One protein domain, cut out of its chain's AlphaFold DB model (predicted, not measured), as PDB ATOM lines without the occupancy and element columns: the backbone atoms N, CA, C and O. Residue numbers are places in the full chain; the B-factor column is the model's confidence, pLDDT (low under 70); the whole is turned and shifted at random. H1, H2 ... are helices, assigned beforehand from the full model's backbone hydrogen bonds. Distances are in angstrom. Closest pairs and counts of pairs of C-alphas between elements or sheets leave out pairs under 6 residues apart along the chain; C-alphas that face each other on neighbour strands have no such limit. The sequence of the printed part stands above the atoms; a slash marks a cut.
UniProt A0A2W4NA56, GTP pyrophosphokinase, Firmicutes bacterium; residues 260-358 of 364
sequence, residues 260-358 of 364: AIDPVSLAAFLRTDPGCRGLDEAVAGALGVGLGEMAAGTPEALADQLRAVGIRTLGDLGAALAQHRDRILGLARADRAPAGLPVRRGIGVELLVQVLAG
ATOM      1  N   ALA A 260     163.705  12.035  83.321       90.19
ATOM      2  CA  ALA A 260     163.004  12.090  82.040       90.19
ATOM      3  C   ALA A 260     161.494  11.823  82.190       90.19
ATOM      4  O   ALA A 260     161.063  11.109  83.098       90.19
ATOM      5  N   ILE A 261     160.692  12.375  81.276       89.00
ATOM      6  CA  ILE A 261     159.241  12.142  81.230       89.00
ATOM      7  C   ILE A 261     158.921  10.807  80.552       89.00
ATOM      8  O   ILE A 261     159.031  10.651  79.330       89.00
ATOM      9  N   ASP A 262     158.422   9.880  81.361       88.50
ATOM     10  CA  ASP A 262     157.801   8.624  80.966       88.50
ATOM     11  C   ASP A 262     156.490   8.431  81.759       88.50
ATOM     12  O   ASP A 262     156.236   9.171  82.716       88.50
ATOM     13  N   PRO A 263     155.619   7.479  81.380       88.19
ATOM     14  CA  PRO A 263     154.335   7.303  82.057       88.19
ATOM     15  C   PRO A 263     154.461   7.032  83.564       88.19
ATOM     16  O   PRO A 263     153.620   7.477  84.342       88.19
ATOM     17  N   VAL A 264     155.517   6.344  84.008       85.69
ATOM     18  CA  VAL A 264     155.725   5.999  85.420       85.69
ATOM     19  C   VAL A 264     156.222   7.214  86.203       85.69
ATOM     20  O   VAL A 264     155.680   7.516  87.272       85.69
ATOM     21  N   SER A 265     157.209   7.940  85.671       88.38
ATOM     22  CA  SER A 265     157.749   9.157  86.293       88.38
ATOM     23  C   SER A 265     156.715  10.277  86.349       88.38
ATOM     24  O   SER A 265     156.566  10.930  87.386       88.38
ATOM     25  N   LEU A 266     155.911  10.424  85.295       90.31
ATOM     26  CA  LEU A 266     154.818  11.385  85.248       90.31
ATOM     27  C   LEU A 266     153.691  11.010  86.216       90.31
ATOM     28  O   LEU A 266     153.228  11.863  86.970       90.31
ATOM     29  N   ALA A 267     153.286   9.738  86.279       88.94
ATOM     30  CA  ALA A 267     152.291   9.287  87.253       88.94
ATOM     31  C   ALA A 267     152.744   9.514  88.705       88.94
ATOM     32  O   ALA A 267     151.917   9.757  89.588       88.94
ATOM     33  N   ALA A 268     154.046   9.395  88.986       86.06
ATOM     34  CA  ALA A 268     154.604   9.759  90.285       86.06
ATOM     35  C   ALA A 268     154.507  11.275  90.513       86.06
ATOM     36  O   ALA A 268     153.894  11.692  91.495       86.06
ATOM     37  N   PHE A 269     155.004  12.086  89.571       88.94
ATOM     38  CA  PHE A 269     154.971  13.550  89.634       88.94
ATOM     39  C   PHE A 269     153.561  14.101  89.891       88.94
ATOM     40  O   PHE A 269     153.355  14.817  90.867       88.94
ATOM     41  N   LEU A 270     152.566  13.683  89.101       89.94
ATOM     42  CA  LEU A 270     151.169  14.121  89.230       89.94
ATOM     43  C   LEU A 270     150.551  13.810  90.605       89.94
ATOM     44  O   LEU A 270     149.630  14.494  91.053       89.94
ATOM     45  N   ARG A 271     151.030  12.761  91.287       86.00
ATOM     46  CA  ARG A 271     150.532  12.366  92.614       86.00
ATOM     47  C   ARG A 271     151.262  13.063  93.754       86.00
ATOM     48  O   ARG A 271     150.636  13.335  94.779       86.00
ATOM     49  N   THR A 272     152.567  13.284  93.617       84.31
ATOM     50  CA  THR A 272     153.426  13.679  94.741       84.31
ATOM     51  C   THR A 272     153.901  15.123  94.692       84.31
ATOM     52  O   THR A 272     154.261  15.645  95.745       84.31
ATOM     53  N   ASP A 273     153.930  15.761  93.520       87.81
ATOM     54  CA  ASP A 273     154.425  17.129  93.389       87.81
ATOM     55  C   ASP A 273     153.427  18.150  93.983       87.81
ATOM     56  O   ASP A 273     152.273  18.224  93.538       87.81
ATOM     57  N   PRO A 274     153.833  18.956  94.985       87.12
ATOM     58  CA  PRO A 274     152.947  19.935  95.611       87.12
ATOM     59  C   PRO A 274     152.492  21.045  94.659       87.12
ATOM     60  O   PRO A 274     151.377  21.550  94.804       87.12
ATOM     61  N   GLY A 275     153.334  21.433  93.695       88.00
ATOM     62  CA  GLY A 275     153.029  22.485  92.729       88.00
ATOM     63  C   GLY A 275     151.930  22.055  91.762       88.00
ATOM     64  O   GLY A 275     150.935  22.763  91.602       88.00
ATOM     65  N   CYS A 276     152.072  20.860  91.192       90.31
ATOM     66  CA  CYS A 276     151.080  20.233  90.328       90.31
ATOM     67  C   CYS A 276     149.759  20.011  91.070       90.31
ATOM     68  O   CYS A 276     148.702  20.408  90.583       90.31
ATOM     69  N   ARG A 277     149.809  19.445  92.283       90.25
ATOM     70  CA  ARG A 277     148.601  19.206  93.083       90.25
ATOM     71  C   ARG A 277     147.877  20.507  93.433       90.25
ATOM     72  O   ARG A 277     146.661  20.586  93.288       90.25
ATOM     73  N   GLY A 278     148.618  21.527  93.864       91.56
ATOM     74  CA  GLY A 278     148.046  22.836  94.173       91.56
ATOM     75  C   GLY A 278     147.464  23.538  92.942       91.56
ATOM     76  O   GLY A 278     146.551  24.351  93.076       91.56
ATOM     77  N   LEU A 279     147.967  23.235  91.741       92.62
ATOM     78  CA  LEU A 279     147.397  23.734  90.494       92.62
ATOM     79  C   LEU A 279     146.104  23.003  90.121       92.62
ATOM     80  O   LEU A 279     145.126  23.672  89.800       92.62
ATOM     81  N   ASP A 280     146.067  21.673  90.220       93.25
ATOM     82  CA  ASP A 280     144.850  20.881  89.990       93.25
ATOM     83  C   ASP A 280     143.713  21.320  90.930       93.25
ATOM     84  O   ASP A 280     142.580  21.524  90.494       93.25
ATOM     85  N   GLU A 281     144.021  21.533  92.214       93.12
ATOM     86  CA  GLU A 281     143.070  22.047  93.208       93.12
ATOM     87  C   GLU A 281     142.594  23.471  92.861       93.12
ATOM     88  O   GLU A 281     141.406  23.777  92.979       93.12
ATOM     89  N   ALA A 282     143.486  24.335  92.367       92.69
ATOM     90  CA  ALA A 282     143.128  25.686  91.935       92.69
ATOM     91  C   ALA A 282     142.254  25.695  90.666       92.69
ATOM     92  O   ALA A 282     141.341  26.515  90.564       92.69
ATOM     93  N   VAL A 283     142.500  24.781  89.721       91.62
ATOM     94  CA  VAL A 283     141.666  24.591  88.522       91.62
ATOM     95  C   VAL A 283     140.277  24.088  88.916       91.62
ATOM     96  O   VAL A 283     139.279  24.675  88.498       91.62
ATOM     97  N   ALA A 284     140.198  23.068  89.775       91.44
ATOM     98  CA  ALA A 284     138.929  22.553  90.290       91.44
ATOM     99  C   ALA A 284     138.120  23.651  91.007       91.44
ATOM    100  O   ALA A 284     136.935  23.840  90.728       91.44
ATOM    101  N   GLY A 285     138.784  24.443  91.857       90.31
ATOM    102  CA  GLY A 285     138.179  25.581  92.549       90.31
ATOM    103  C   GLY A 285     137.697  26.687  91.606       90.31
ATOM    104  O   GLY A 285     136.611  27.224  91.808       90.31
ATOM    105  N   ALA A 286     138.453  27.002  90.549       87.81
ATOM    106  CA  ALA A 286     138.051  27.988  89.543       87.81
ATOM    107  C   ALA A 286     136.806  27.558  88.748       87.81
ATOM    108  O   ALA A 286     136.019  28.410  88.342       87.81
ATOM    109  N   LEU A 287     136.626  26.250  88.557       87.56
ATOM    110  CA  LEU A 287     135.474  25.648  87.883       87.56
ATOM    111  C   LEU A 287     134.293  25.364  88.828       87.56
ATOM    112  O   LEU A 287     133.205  25.030  88.362       87.56
ATOM    113  N   GLY A 288     134.490  25.481  90.145       87.19
ATOM    114  CA  GLY A 288     133.470  25.169  91.148       87.19
ATOM    115  C   GLY A 288     133.120  23.679  91.241       87.19
ATOM    116  O   GLY A 288     132.000  23.344  91.624       87.19
ATOM    117  N   VAL A 289     134.049  22.784  90.886       89.31
ATOM    118  CA  VAL A 289     133.853  21.323  90.913       89.31
ATOM    119  C   VAL A 289     134.872  20.632  91.824       89.31
ATOM    120  O   VAL A 289     135.871  21.221  92.231       89.31
ATOM    121  N   GLY A 290     134.620  19.367  92.170       89.06
ATOM    122  CA  GLY A 290     135.564  18.554  92.941       89.06
ATOM    123  C   GLY A 290     136.770  18.086  92.118       89.06
ATOM    124  O   GLY A 290     136.738  18.098  90.888       89.06
ATOM    125  N   LEU A 291     137.812  17.612  92.805       89.19
ATOM    126  CA  LEU A 291     138.951  16.920  92.195       89.19
ATOM    127  C   LEU A 291     138.801  15.405  92.397       89.19
ATOM    128  O   LEU A 291     138.786  14.917  93.527       89.19
ATOM    129  N   GLY A 292     138.669  14.671  91.298       87.88
ATOM    130  CA  GLY A 292     138.582  13.218  91.249       87.88
ATOM    131  C   GLY A 292     139.931  12.534  91.022       87.88
ATOM    132  O   GLY A 292     140.965  13.168  90.793       87.88
ATOM    133  N   GLU A 293     139.904  11.203  91.063       87.62
ATOM    134  CA  GLU A 293     141.067  10.360  90.779       87.62
ATOM    135  C   GLU A 293     141.554  10.499  89.329       87.62
ATOM    136  O   GLU A 293     140.793  10.816  88.408       87.62
ATOM    137  N   MET A 294     142.848  10.248  89.131       87.25
ATOM    138  CA  MET A 294     143.460  10.191  87.802       87.25
ATOM    139  C   MET A 294     142.864   9.018  87.011       87.25
ATOM    140  O   MET A 294     142.721   7.915  87.542       87.25
ATOM    141  N   ALA A 295     142.526   9.235  85.738       84.94
ATOM    142  CA  ALA A 295     142.040   8.154  84.887       84.94
ATOM    143  C   ALA A 295     143.180   7.229  84.437       84.94
ATOM    144  O   ALA A 295     144.333   7.640  84.301       84.94
ATOM    145  N   ALA A 296     142.842   5.964  84.179       80.88
ATOM    146  CA  ALA A 296     143.773   5.027  83.559       80.88
ATOM    147  C   ALA A 296     144.179   5.532  82.162       80.88
ATOM    148  O   ALA A 296     143.327   6.011  81.413       80.88
ATOM    149  N   GLY A 297     145.463   5.427  81.816       84.38
ATOM    150  CA  GLY A 297     145.992   5.895  80.529       84.38
ATOM    151  C   GLY A 297     146.361   7.385  80.473       84.38
ATOM    152  O   GLY A 297     146.927   7.832  79.477       84.38
ATOM    153  N   THR A 298     146.035   8.182  81.504       88.06
ATOM    154  CA  THR A 298     146.356   9.622  81.535       88.06
ATOM    155  C   THR A 298     147.869   9.896  81.479       88.06
ATOM    156  O   THR A 298     148.269  10.733  80.667       88.06
ATOM    157  N   PRO A 299     148.731   9.222  82.268       91.00
ATOM    158  CA  PRO A 299     150.176   9.444  82.198       91.00
ATOM    159  C   PRO A 299     150.777   9.122  80.827       91.00
ATOM    160  O   PRO A 299     151.653   9.841  80.362       91.00
ATOM    161  N   GLU A 300     150.297   8.074  80.160       90.75
ATOM    162  CA  GLU A 300     150.745   7.672  78.829       90.75
ATOM    163  C   GLU A 300     150.446   8.763  77.796       90.75
ATOM    164  O   GLU A 300     151.353   9.222  77.101       90.75
ATOM    165  N   ALA A 301     149.198   9.238  77.757       89.44
ATOM    166  CA  ALA A 301     148.778  10.283  76.829       89.44
ATOM    167  C   ALA A 301     149.519  11.611  77.069       89.44
ATOM    168  O   ALA A 301     150.012  12.233  76.125       89.44
ATOM    169  N   LEU A 302     149.632  12.035  78.333       92.44
ATOM    170  CA  LEU A 302     150.301  13.287  78.683       92.44
ATOM    171  C   LEU A 302     151.811  13.222  78.435       92.44
ATOM    172  O   LEU A 302     152.387  14.210  77.991       92.44
ATOM    173  N   ALA A 303     152.466  12.082  78.677       92.69
ATOM    174  CA  ALA A 303     153.905  11.952  78.457       92.69
ATOM    175  C   ALA A 303     154.284  12.186  76.985       92.69
ATOM    176  O   ALA A 303     155.265  12.878  76.704       92.69
ATOM    177  N   ASP A 304     153.498  11.657  76.046       90.31
ATOM    178  CA  ASP A 304     153.735  11.863  74.614       90.31
ATOM    179  C   ASP A 304     153.470  13.315  74.194       90.31
ATOM    180  O   ASP A 304     154.270  13.909  73.464       90.31
ATOM    181  N   GLN A 305     152.397  13.924  74.708       93.19
ATOM    182  CA  GLN A 305     152.071  15.327  74.450       93.19
ATOM    183  C   GLN A 305     153.133  16.291  74.996       93.19
ATOM    184  O   GLN A 305     153.545  17.213  74.294       93.19
ATOM    185  N   LEU A 306     153.618  16.059  76.218       93.94
ATOM    186  CA  LEU A 306     154.668  16.861  76.851       93.94
ATOM    187  C   LEU A 306     155.970  16.815  76.049       93.94
ATOM    188  O   LEU A 306     156.570  17.859  75.785       93.94
ATOM    189  N   ARG A 307     156.357  15.623  75.574       90.75
ATOM    190  CA  ARG A 307     157.520  15.461  74.691       90.75
ATOM    191  C   ARG A 307     157.340  16.211  73.369       90.75
ATOM    192  O   ARG A 307     158.303  16.809  72.887       90.75
ATOM    193  N   ALA A 308     156.128  16.225  72.808       90.12
ATOM    194  CA  ALA A 308     155.821  16.951  71.575       90.12
ATOM    195  C   ALA A 308     155.924  18.479  71.733       90.12
ATOM    196  O   ALA A 308     156.375  19.151  70.808       90.12
ATOM    197  N   VAL A 309     155.578  19.026  72.906       92.31
ATOM    198  CA  VAL A 309     155.732  20.464  73.219       92.31
ATOM    199  C   VAL A 309     157.110  20.824  73.794       92.31
ATOM    200  O   VAL A 309     157.322  21.945  74.248       92.31
ATOM    201  N   GLY A 310     158.069  19.893  73.758       89.69
ATOM    202  CA  GLY A 310     159.467  20.144  74.115       89.69
ATOM    203  C   GLY A 310     159.810  19.997  75.598       89.69
ATOM    204  O   GLY A 310     160.964  20.220  75.959       89.69
ATOM    205  N   ILE A 311     158.869  19.575  76.447       92.94
ATOM    206  CA  ILE A 311     159.136  19.263  77.854       92.94
ATOM    207  C   ILE A 311     159.705  17.841  77.928       92.94
ATOM    208  O   ILE A 311     159.043  16.874  77.544       92.94
ATOM    209  N   ARG A 312     160.953  17.705  78.394       90.19
ATOM    210  CA  ARG A 312     161.676  16.419  78.393       90.19
ATOM    211  C   ARG A 312     161.930  15.872  79.787       90.19
ATOM    212  O   ARG A 312     162.010  14.652  79.939       90.19
ATOM    213  N   THR A 313     162.042  16.746  80.781       93.38
ATOM    214  CA  THR A 313     162.294  16.375  82.175       93.38
ATOM    215  C   THR A 313     161.169  16.836  83.098       93.38
ATOM    216  O   THR A 313     160.396  17.738  82.766       93.38
ATOM    217  N   LEU A 314     161.068  16.227  84.281       91.75
ATOM    218  CA  LEU A 314     160.117  16.672  85.304       91.75
ATOM    219  C   LEU A 314     160.466  18.062  85.851       91.75
ATOM    220  O   LEU A 314     159.570  18.798  86.256       91.75
ATOM    221  N   GLY A 315     161.744  18.448  85.810       89.69
ATOM    222  CA  GLY A 315     162.193  19.805  86.118       89.69
ATOM    223  C   GLY A 315     161.633  20.824  85.128       89.69
ATOM    224  O   GLY A 315     161.056  21.826  85.552       89.69
ATOM    225  N   ASP A 316     161.708  20.524  83.826       92.69
ATOM    226  CA  ASP A 316     161.104  21.358  82.776       92.69
ATOM    227  C   ASP A 316     159.593  21.496  82.996       92.69
ATOM    228  O   ASP A 316     159.038  22.590  82.888       92.69
ATOM    229  N   LEU A 317     158.927  20.387  83.341       94.44
ATOM    230  CA  LEU A 317     157.489  20.364  83.599       94.44
ATOM    231  C   LEU A 317     157.120  21.243  84.796       94.44
ATOM    232  O   LEU A 317     156.233  22.087  84.685       94.44
ATOM    233  N   GLY A 318     157.804  21.071  85.929       91.88
ATOM    234  CA  GLY A 318     157.571  21.871  87.130       91.88
ATOM    235  C   GLY A 318     157.784  23.365  86.878       91.88
ATOM    236  O   GLY A 318     156.944  24.185  87.261       91.88
ATOM    237  N   ALA A 319     158.857  23.721  86.165       91.81
ATOM    238  CA  ALA A 319     159.136  25.101  85.778       91.81
ATOM    239  C   ALA A 319     158.045  25.672  84.856       91.81
ATOM    240  O   ALA A 319     157.554  26.776  85.097       91.81
ATOM    241  N   ALA A 320     157.608  24.907  83.851       93.50
ATOM    242  CA  ALA A 320     156.564  25.322  82.920       93.50
ATOM    243  C   ALA A 320     155.202  25.512  83.613       93.50
ATOM    244  O   ALA A 320     154.516  26.503  83.356       93.50
ATOM    245  N   LEU A 321     154.826  24.617  84.537       94.12
ATOM    246  CA  LEU A 321     153.601  24.751  85.338       94.12
ATOM    247  C   LEU A 321     153.628  26.018  86.201       94.12
ATOM    248  O   LEU A 321     152.629  26.735  86.273       94.12
ATOM    249  N   ALA A 322     154.767  26.316  86.831       92.06
ATOM    250  CA  ALA A 322     154.931  27.523  87.633       92.06
ATOM    251  C   ALA A 322     154.878  28.793  86.770       92.06
ATOM    252  O   ALA A 322     154.148  29.730  87.095       92.06
ATOM    253  N   GLN A 323     155.594  28.806  85.644       94.56
ATOM    254  CA  GLN A 323     155.659  29.942  84.725       94.56
ATOM    255  C   GLN A 323     154.305  30.260  84.077       94.56
ATOM    256  O   GLN A 323     153.983  31.425  83.849       94.56
ATOM    257  N   HIS A 324     153.508  29.238  83.756       93.94
ATOM    258  CA  HIS A 324     152.252  29.399  83.020       93.94
ATOM    259  C   HIS A 324     150.998  29.318  83.889       93.94
ATOM    260  O   HIS A 324     149.890  29.321  83.348       93.94
ATOM    261  N   ARG A 325     151.145  29.315  85.217       93.69
ATOM    262  CA  ARG A 325     150.044  29.173  86.179       93.69
ATOM    263  C   ARG A 325     148.844  30.075  85.885       93.69
ATOM    264  O   ARG A 325     147.721  29.586  85.797       93.69
ATOM    265  N   ASP A 326     149.069  31.371  85.684       91.69
ATOM    266  CA  ASP A 326     147.979  32.327  85.451       91.69
ATOM    267  C   ASP A 326     147.271  32.098  84.112       91.69
ATOM    268  O   ASP A 326     146.052  32.236  84.018       91.69
ATOM    269  N   ARG A 327     148.016  31.688  83.077       92.00
ATOM    270  CA  ARG A 327     147.447  31.342  81.765       92.00
ATOM    271  C   ARG A 327     146.609  30.068  81.847       92.00
ATOM    272  O   ARG A 327     145.533  30.032  81.262       92.00
ATOM    273  N   ILE A 328     147.069  29.066  82.599       92.38
ATOM    274  CA  ILE A 328     146.338  27.815  82.848       92.38
ATOM    275  C   ILE A 328     145.018  28.104  83.571       92.38
ATOM    276  O   ILE A 328     143.961  27.666  83.127       92.38
ATOM    277  N   LEU A 329     145.057  28.901  84.644       90.75
ATOM    278  CA  LEU A 329     143.851  29.294  85.378       90.75
ATOM    279  C   LEU A 329     142.921  30.180  84.542       90.75
ATOM    280  O   LEU A 329     141.702  30.070  84.657       90.75
ATOM    281  N   GLY A 330     143.474  31.045  83.691       88.88
ATOM    282  CA  GLY A 330     142.704  31.831  82.731       88.88
ATOM    283  C   GLY A 330     141.956  30.951  81.728       88.88
ATOM    284  O   GLY A 330     140.766  31.164  81.509       88.88
ATOM    285  N   LEU A 331     142.626  29.931  81.185       87.06
ATOM    286  CA  LEU A 331     142.027  28.955  80.271       87.06
ATOM    287  C   LEU A 331     140.931  28.138  80.967       87.06
ATOM    288  O   LEU A 331     139.832  28.026  80.437       87.06
ATOM    289  N   ALA A 332     141.190  27.671  82.192       86.88
ATOM    290  CA  ALA A 332     140.199  26.961  82.997       86.88
ATOM    291  C   ALA A 332     138.940  27.803  83.258       86.88
ATOM    292  O   ALA A 332     137.841  27.278  83.212       86.88
ATOM    293  N   ARG A 333     139.071  29.113  83.509       84.31
ATOM    294  CA  ARG A 333     137.914  30.010  83.715       84.31
ATOM    295  C   ARG A 333     137.140  30.308  82.432       84.31
ATOM    296  O   ARG A 333     135.957  30.633  82.504       84.31
ATOM    297  N   ALA A 334     137.819  30.287  81.286       79.56
ATOM    298  CA  ALA A 334     137.197  30.494  79.982       79.56
ATOM    299  C   ALA A 334     136.403  29.259  79.533       79.56
ATOM    300  O   ALA A 334     135.410  29.396  78.817       79.56
ATOM    301  N   ASP A 335     136.821  28.076  79.978       69.19
ATOM    302  CA  ASP A 335     136.127  26.824  79.730       69.19
ATOM    303  C   ASP A 335     134.975  26.629  80.732       69.19
ATOM    304  O   ASP A 335     135.134  26.758  81.947       69.19
ATOM    305  N   ARG A 336     133.767  26.338  80.239       61.00
ATOM    306  CA  ARG A 336     132.636  26.000  81.115       61.00
ATOM    307  C   ARG A 336     132.643  24.494  81.312       61.00
ATOM    308  O   ARG A 336     132.207  23.769  80.422       61.00
ATOM    309  N   ALA A 337     133.086  24.033  82.483       58.84
ATOM    310  CA  ALA A 337     133.056  22.611  82.811       58.84
ATOM    311  C   ALA A 337     131.654  22.015  82.545       58.84
ATOM    312  O   ALA A 337     130.647  22.579  82.993       58.84
ATOM    313  N   PRO A 338     131.554  20.880  81.831       55.03
ATOM    314  CA  PRO A 338     130.276  20.227  81.605       55.03
ATOM    315  C   PRO A 338     129.685  19.740  82.939       55.03
ATOM    316  O   PRO A 338     130.268  18.914  83.636       55.03
ATOM    317  N   ALA A 339     128.515  20.285  83.285       58.25
ATOM    318  CA  ALA A 339     127.554  19.797  84.280       58.25
ATOM    319  C   ALA A 339     128.139  19.127  85.547       58.25
ATOM    320  O   ALA A 339     127.947  17.934  85.761       58.25
ATOM    321  N   GLY A 340     128.805  19.895  86.417       66.25
ATOM    322  CA  GLY A 340     129.042  19.522  87.824       66.25
ATOM    323  C   GLY A 340     129.899  18.272  88.080       66.25
ATOM    324  O   GLY A 340     129.994  17.833  89.227       66.25
ATOM    325  N   LEU A 341     130.516  17.689  87.049       78.62
ATOM    326  CA  LEU A 341     131.404  16.541  87.201       78.62
ATOM    327  C   LEU A 341     132.774  16.992  87.729       78.62
ATOM    328  O   LEU A 341     133.281  18.032  87.305       78.62
ATOM    329  N   PRO A 342     133.398  16.220  88.637       85.06
ATOM    330  CA  PRO A 342     134.726  16.544  89.131       85.06
ATOM    331  C   PRO A 342     135.764  16.465  88.006       85.06
ATOM    332  O   PRO A 342     135.758  15.526  87.205       85.06
ATOM    333  N   VAL A 343     136.693  17.422  87.983       88.88
ATOM    334  CA  VAL A 343     137.892  17.336  87.135       88.88
ATOM    335  C   VAL A 343     138.838  16.278  87.687       88.88
ATOM    336  O   VAL A 343     138.797  15.954  88.871       88.88
ATOM    337  N   ARG A 344     139.694  15.708  86.841       90.94
ATOM    338  CA  ARG A 344     140.613  14.631  87.238       90.94
ATOM    339  C   ARG A 344     141.991  15.190  87.570       90.94
ATOM    340  O   ARG A 344     142.405  16.194  86.997       90.94
ATOM    341  N   ARG A 345     142.726  14.516  88.461       90.62
ATOM    342  CA  ARG A 345     144.164  14.786  88.653       90.62
ATOM    343  C   ARG A 345     144.911  14.720  87.322       90.62
ATOM    344  O   ARG A 345     144.673  13.808  86.529       90.62
ATOM    345  N   GLY A 346     145.829  15.661  87.121       90.75
ATOM    346  CA  GLY A 346     146.544  15.872  85.864       90.75
ATOM    347  C   GLY A 346     145.947  16.963  84.973       90.75
ATOM    348  O   GLY A 346     146.567  17.308  83.968       90.75
ATOM    349  N   ILE A 347     144.803  17.552  85.340       91.69
ATOM    350  CA  ILE A 347     144.146  18.604  84.549       91.69
ATOM    351  C   ILE A 347     145.030  19.843  84.351       91.69
ATOM    352  O   ILE A 347     145.038  20.429  83.271       91.69
ATOM    353  N   GLY A 348     145.829  20.235  85.348       92.56
ATOM    354  CA  GLY A 348     146.751  21.362  85.215       92.56
ATOM    355  C   GLY A 348     147.824  21.121  84.151       92.56
ATOM    356  O   GLY A 348     148.179  22.037  83.410       92.56
ATOM    357  N   VAL A 349     148.298  19.877  84.030       94.38
ATOM    358  CA  VAL A 349     149.272  19.469  83.008       94.38
ATOM    359  C   VAL A 349     148.625  19.397  81.627       94.38
ATOM    360  O   VAL A 349     149.220  19.849  80.653       94.38
ATOM    361  N   GLU A 350     147.394  18.904  81.536       92.94
ATOM    362  CA  GLU A 350     146.630  18.893  80.284       92.94
ATOM    363  C   GLU A 350     146.413  20.315  79.740       92.94
ATOM    364  O   GLU A 350     146.675  20.596  78.570       92.94
ATOM    365  N   LEU A 351     146.019  21.251  80.606       92.25
ATOM    366  CA  LEU A 351     145.867  22.658  80.237       92.25
ATOM    367  C   LEU A 351     147.211  23.318  79.905       92.25
ATOM    368  O   LEU A 351     147.268  24.156  79.006       92.25
ATOM    369  N   LEU A 352     148.304  22.937  80.575       94.38
ATOM    370  CA  LEU A 352     149.644  23.401  80.210       94.38
ATOM    371  C   LEU A 352     149.998  22.997  78.773       94.38
ATOM    372  O   LEU A 352     150.485  23.841  78.019       94.38
ATOM    373  N   VAL A 353     149.732  21.748  78.373       92.81
ATOM    374  CA  VAL A 353     149.960  21.287  76.993       92.81
ATOM    375  C   VAL A 353     149.214  22.184  76.003       92.81
ATOM    376  O   VAL A 353     149.805  22.611  75.014       92.81
ATOM    377  N   GLN A 354     147.961  22.551  76.290       90.62
ATOM    378  CA  GLN A 354     147.188  23.474  75.445       90.62
ATOM    379  C   GLN A 354     147.798  24.886  75.408       90.62
ATOM    380  O   GLN A 354     147.918  25.496  74.346       90.62
ATOM    381  N   VAL A 355     148.240  25.405  76.558       91.19
ATOM    382  CA  VAL A 355     148.885  26.724  76.668       91.19
ATOM    383  C   VAL A 355     150.179  26.800  75.846       91.19
ATOM    384  O   VAL A 355     150.468  27.858  75.271       91.19
ATOM    385  N   LEU A 356     150.940  25.703  75.794       90.81
ATOM    386  CA  LEU A 356     152.208  25.593  75.067       90.81
ATOM    387  C   LEU A 356     152.023  25.281  73.578       90.81
ATOM    388  O   LEU A 356     152.762  25.820  72.758       90.81
ATOM    389  N   ALA A 357     151.030  24.466  73.218       85.81
ATOM    390  CA  ALA A 357     150.699  24.166  71.823       85.81
ATOM    391  C   ALA A 357     150.121  25.383  71.066       85.81
ATOM    392  O   ALA A 357     150.183  25.427  69.839       85.81
ATOM    393  N   GLY A 358     149.612  26.392  71.788       69.12
ATOM    394  CA  GLY A 358     148.986  27.594  71.227       69.12
ATOM    395  C   GLY A 358     147.473  27.432  71.005       69.12
ATOM    396  O   GLY A 358     146.947  26.326  71.127       69.12
TER     397      GLY A 358
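Overview. This is residues 260 to 358 of the 364 residues of the protein "GTP pyrophosphokinase" of Firmicutes bacterium (UniProt A0A2W4NA56). H6 forms the core of a compact body of crossed helices, with H2 across its first end and H3, H4 and H5 packed round it, while H1 packs on H3 away from H6. The 99 residues hold six named helices, H1 to H6, and no named strand: all helix, radius of gyration of the C-alphas 12.4 A, spans 35 by 26 by 21 A.

Arrangement. H2, residues 274 to 287, touches H6, residues 347 to 357, about perpendicular at 90 degrees; the closest C-alphas, of Asp 280 and Gly 348, are 5.2 A apart. H5, residues 325 to 334, touches H2 at a shallow tilt of 23 degrees, closest C-alphas Val 283 and Leu 329, 6.1 A. H3, residues 298 to 308, touches H6, closest C-alphas Leu 306 and Val 353, 6.5 A. H4, residues 314 to 323, touches H6, closest C-alphas Leu 321 and Leu 352, 6.6 A. H1, residues 263 to 272, touches H3, closest C-alphas Pro 263 and Pro 299, 4.7 A. Every O i to N i+4 pair is within hydrogen-bond range in H2 to H6, and 5 of 6 in H1.

Along the chain. H2 spans 19.9 A from C-alpha 274 at (152.947, 19.935, 95.611); H6 ends at C-alpha 357, (150.699, 24.166, 71.823).

Size, cuts and confidence. The printed part has no cut. The H5 to H6 link is long, and pLDDT is under 70 at residues 335 to 340 and 358.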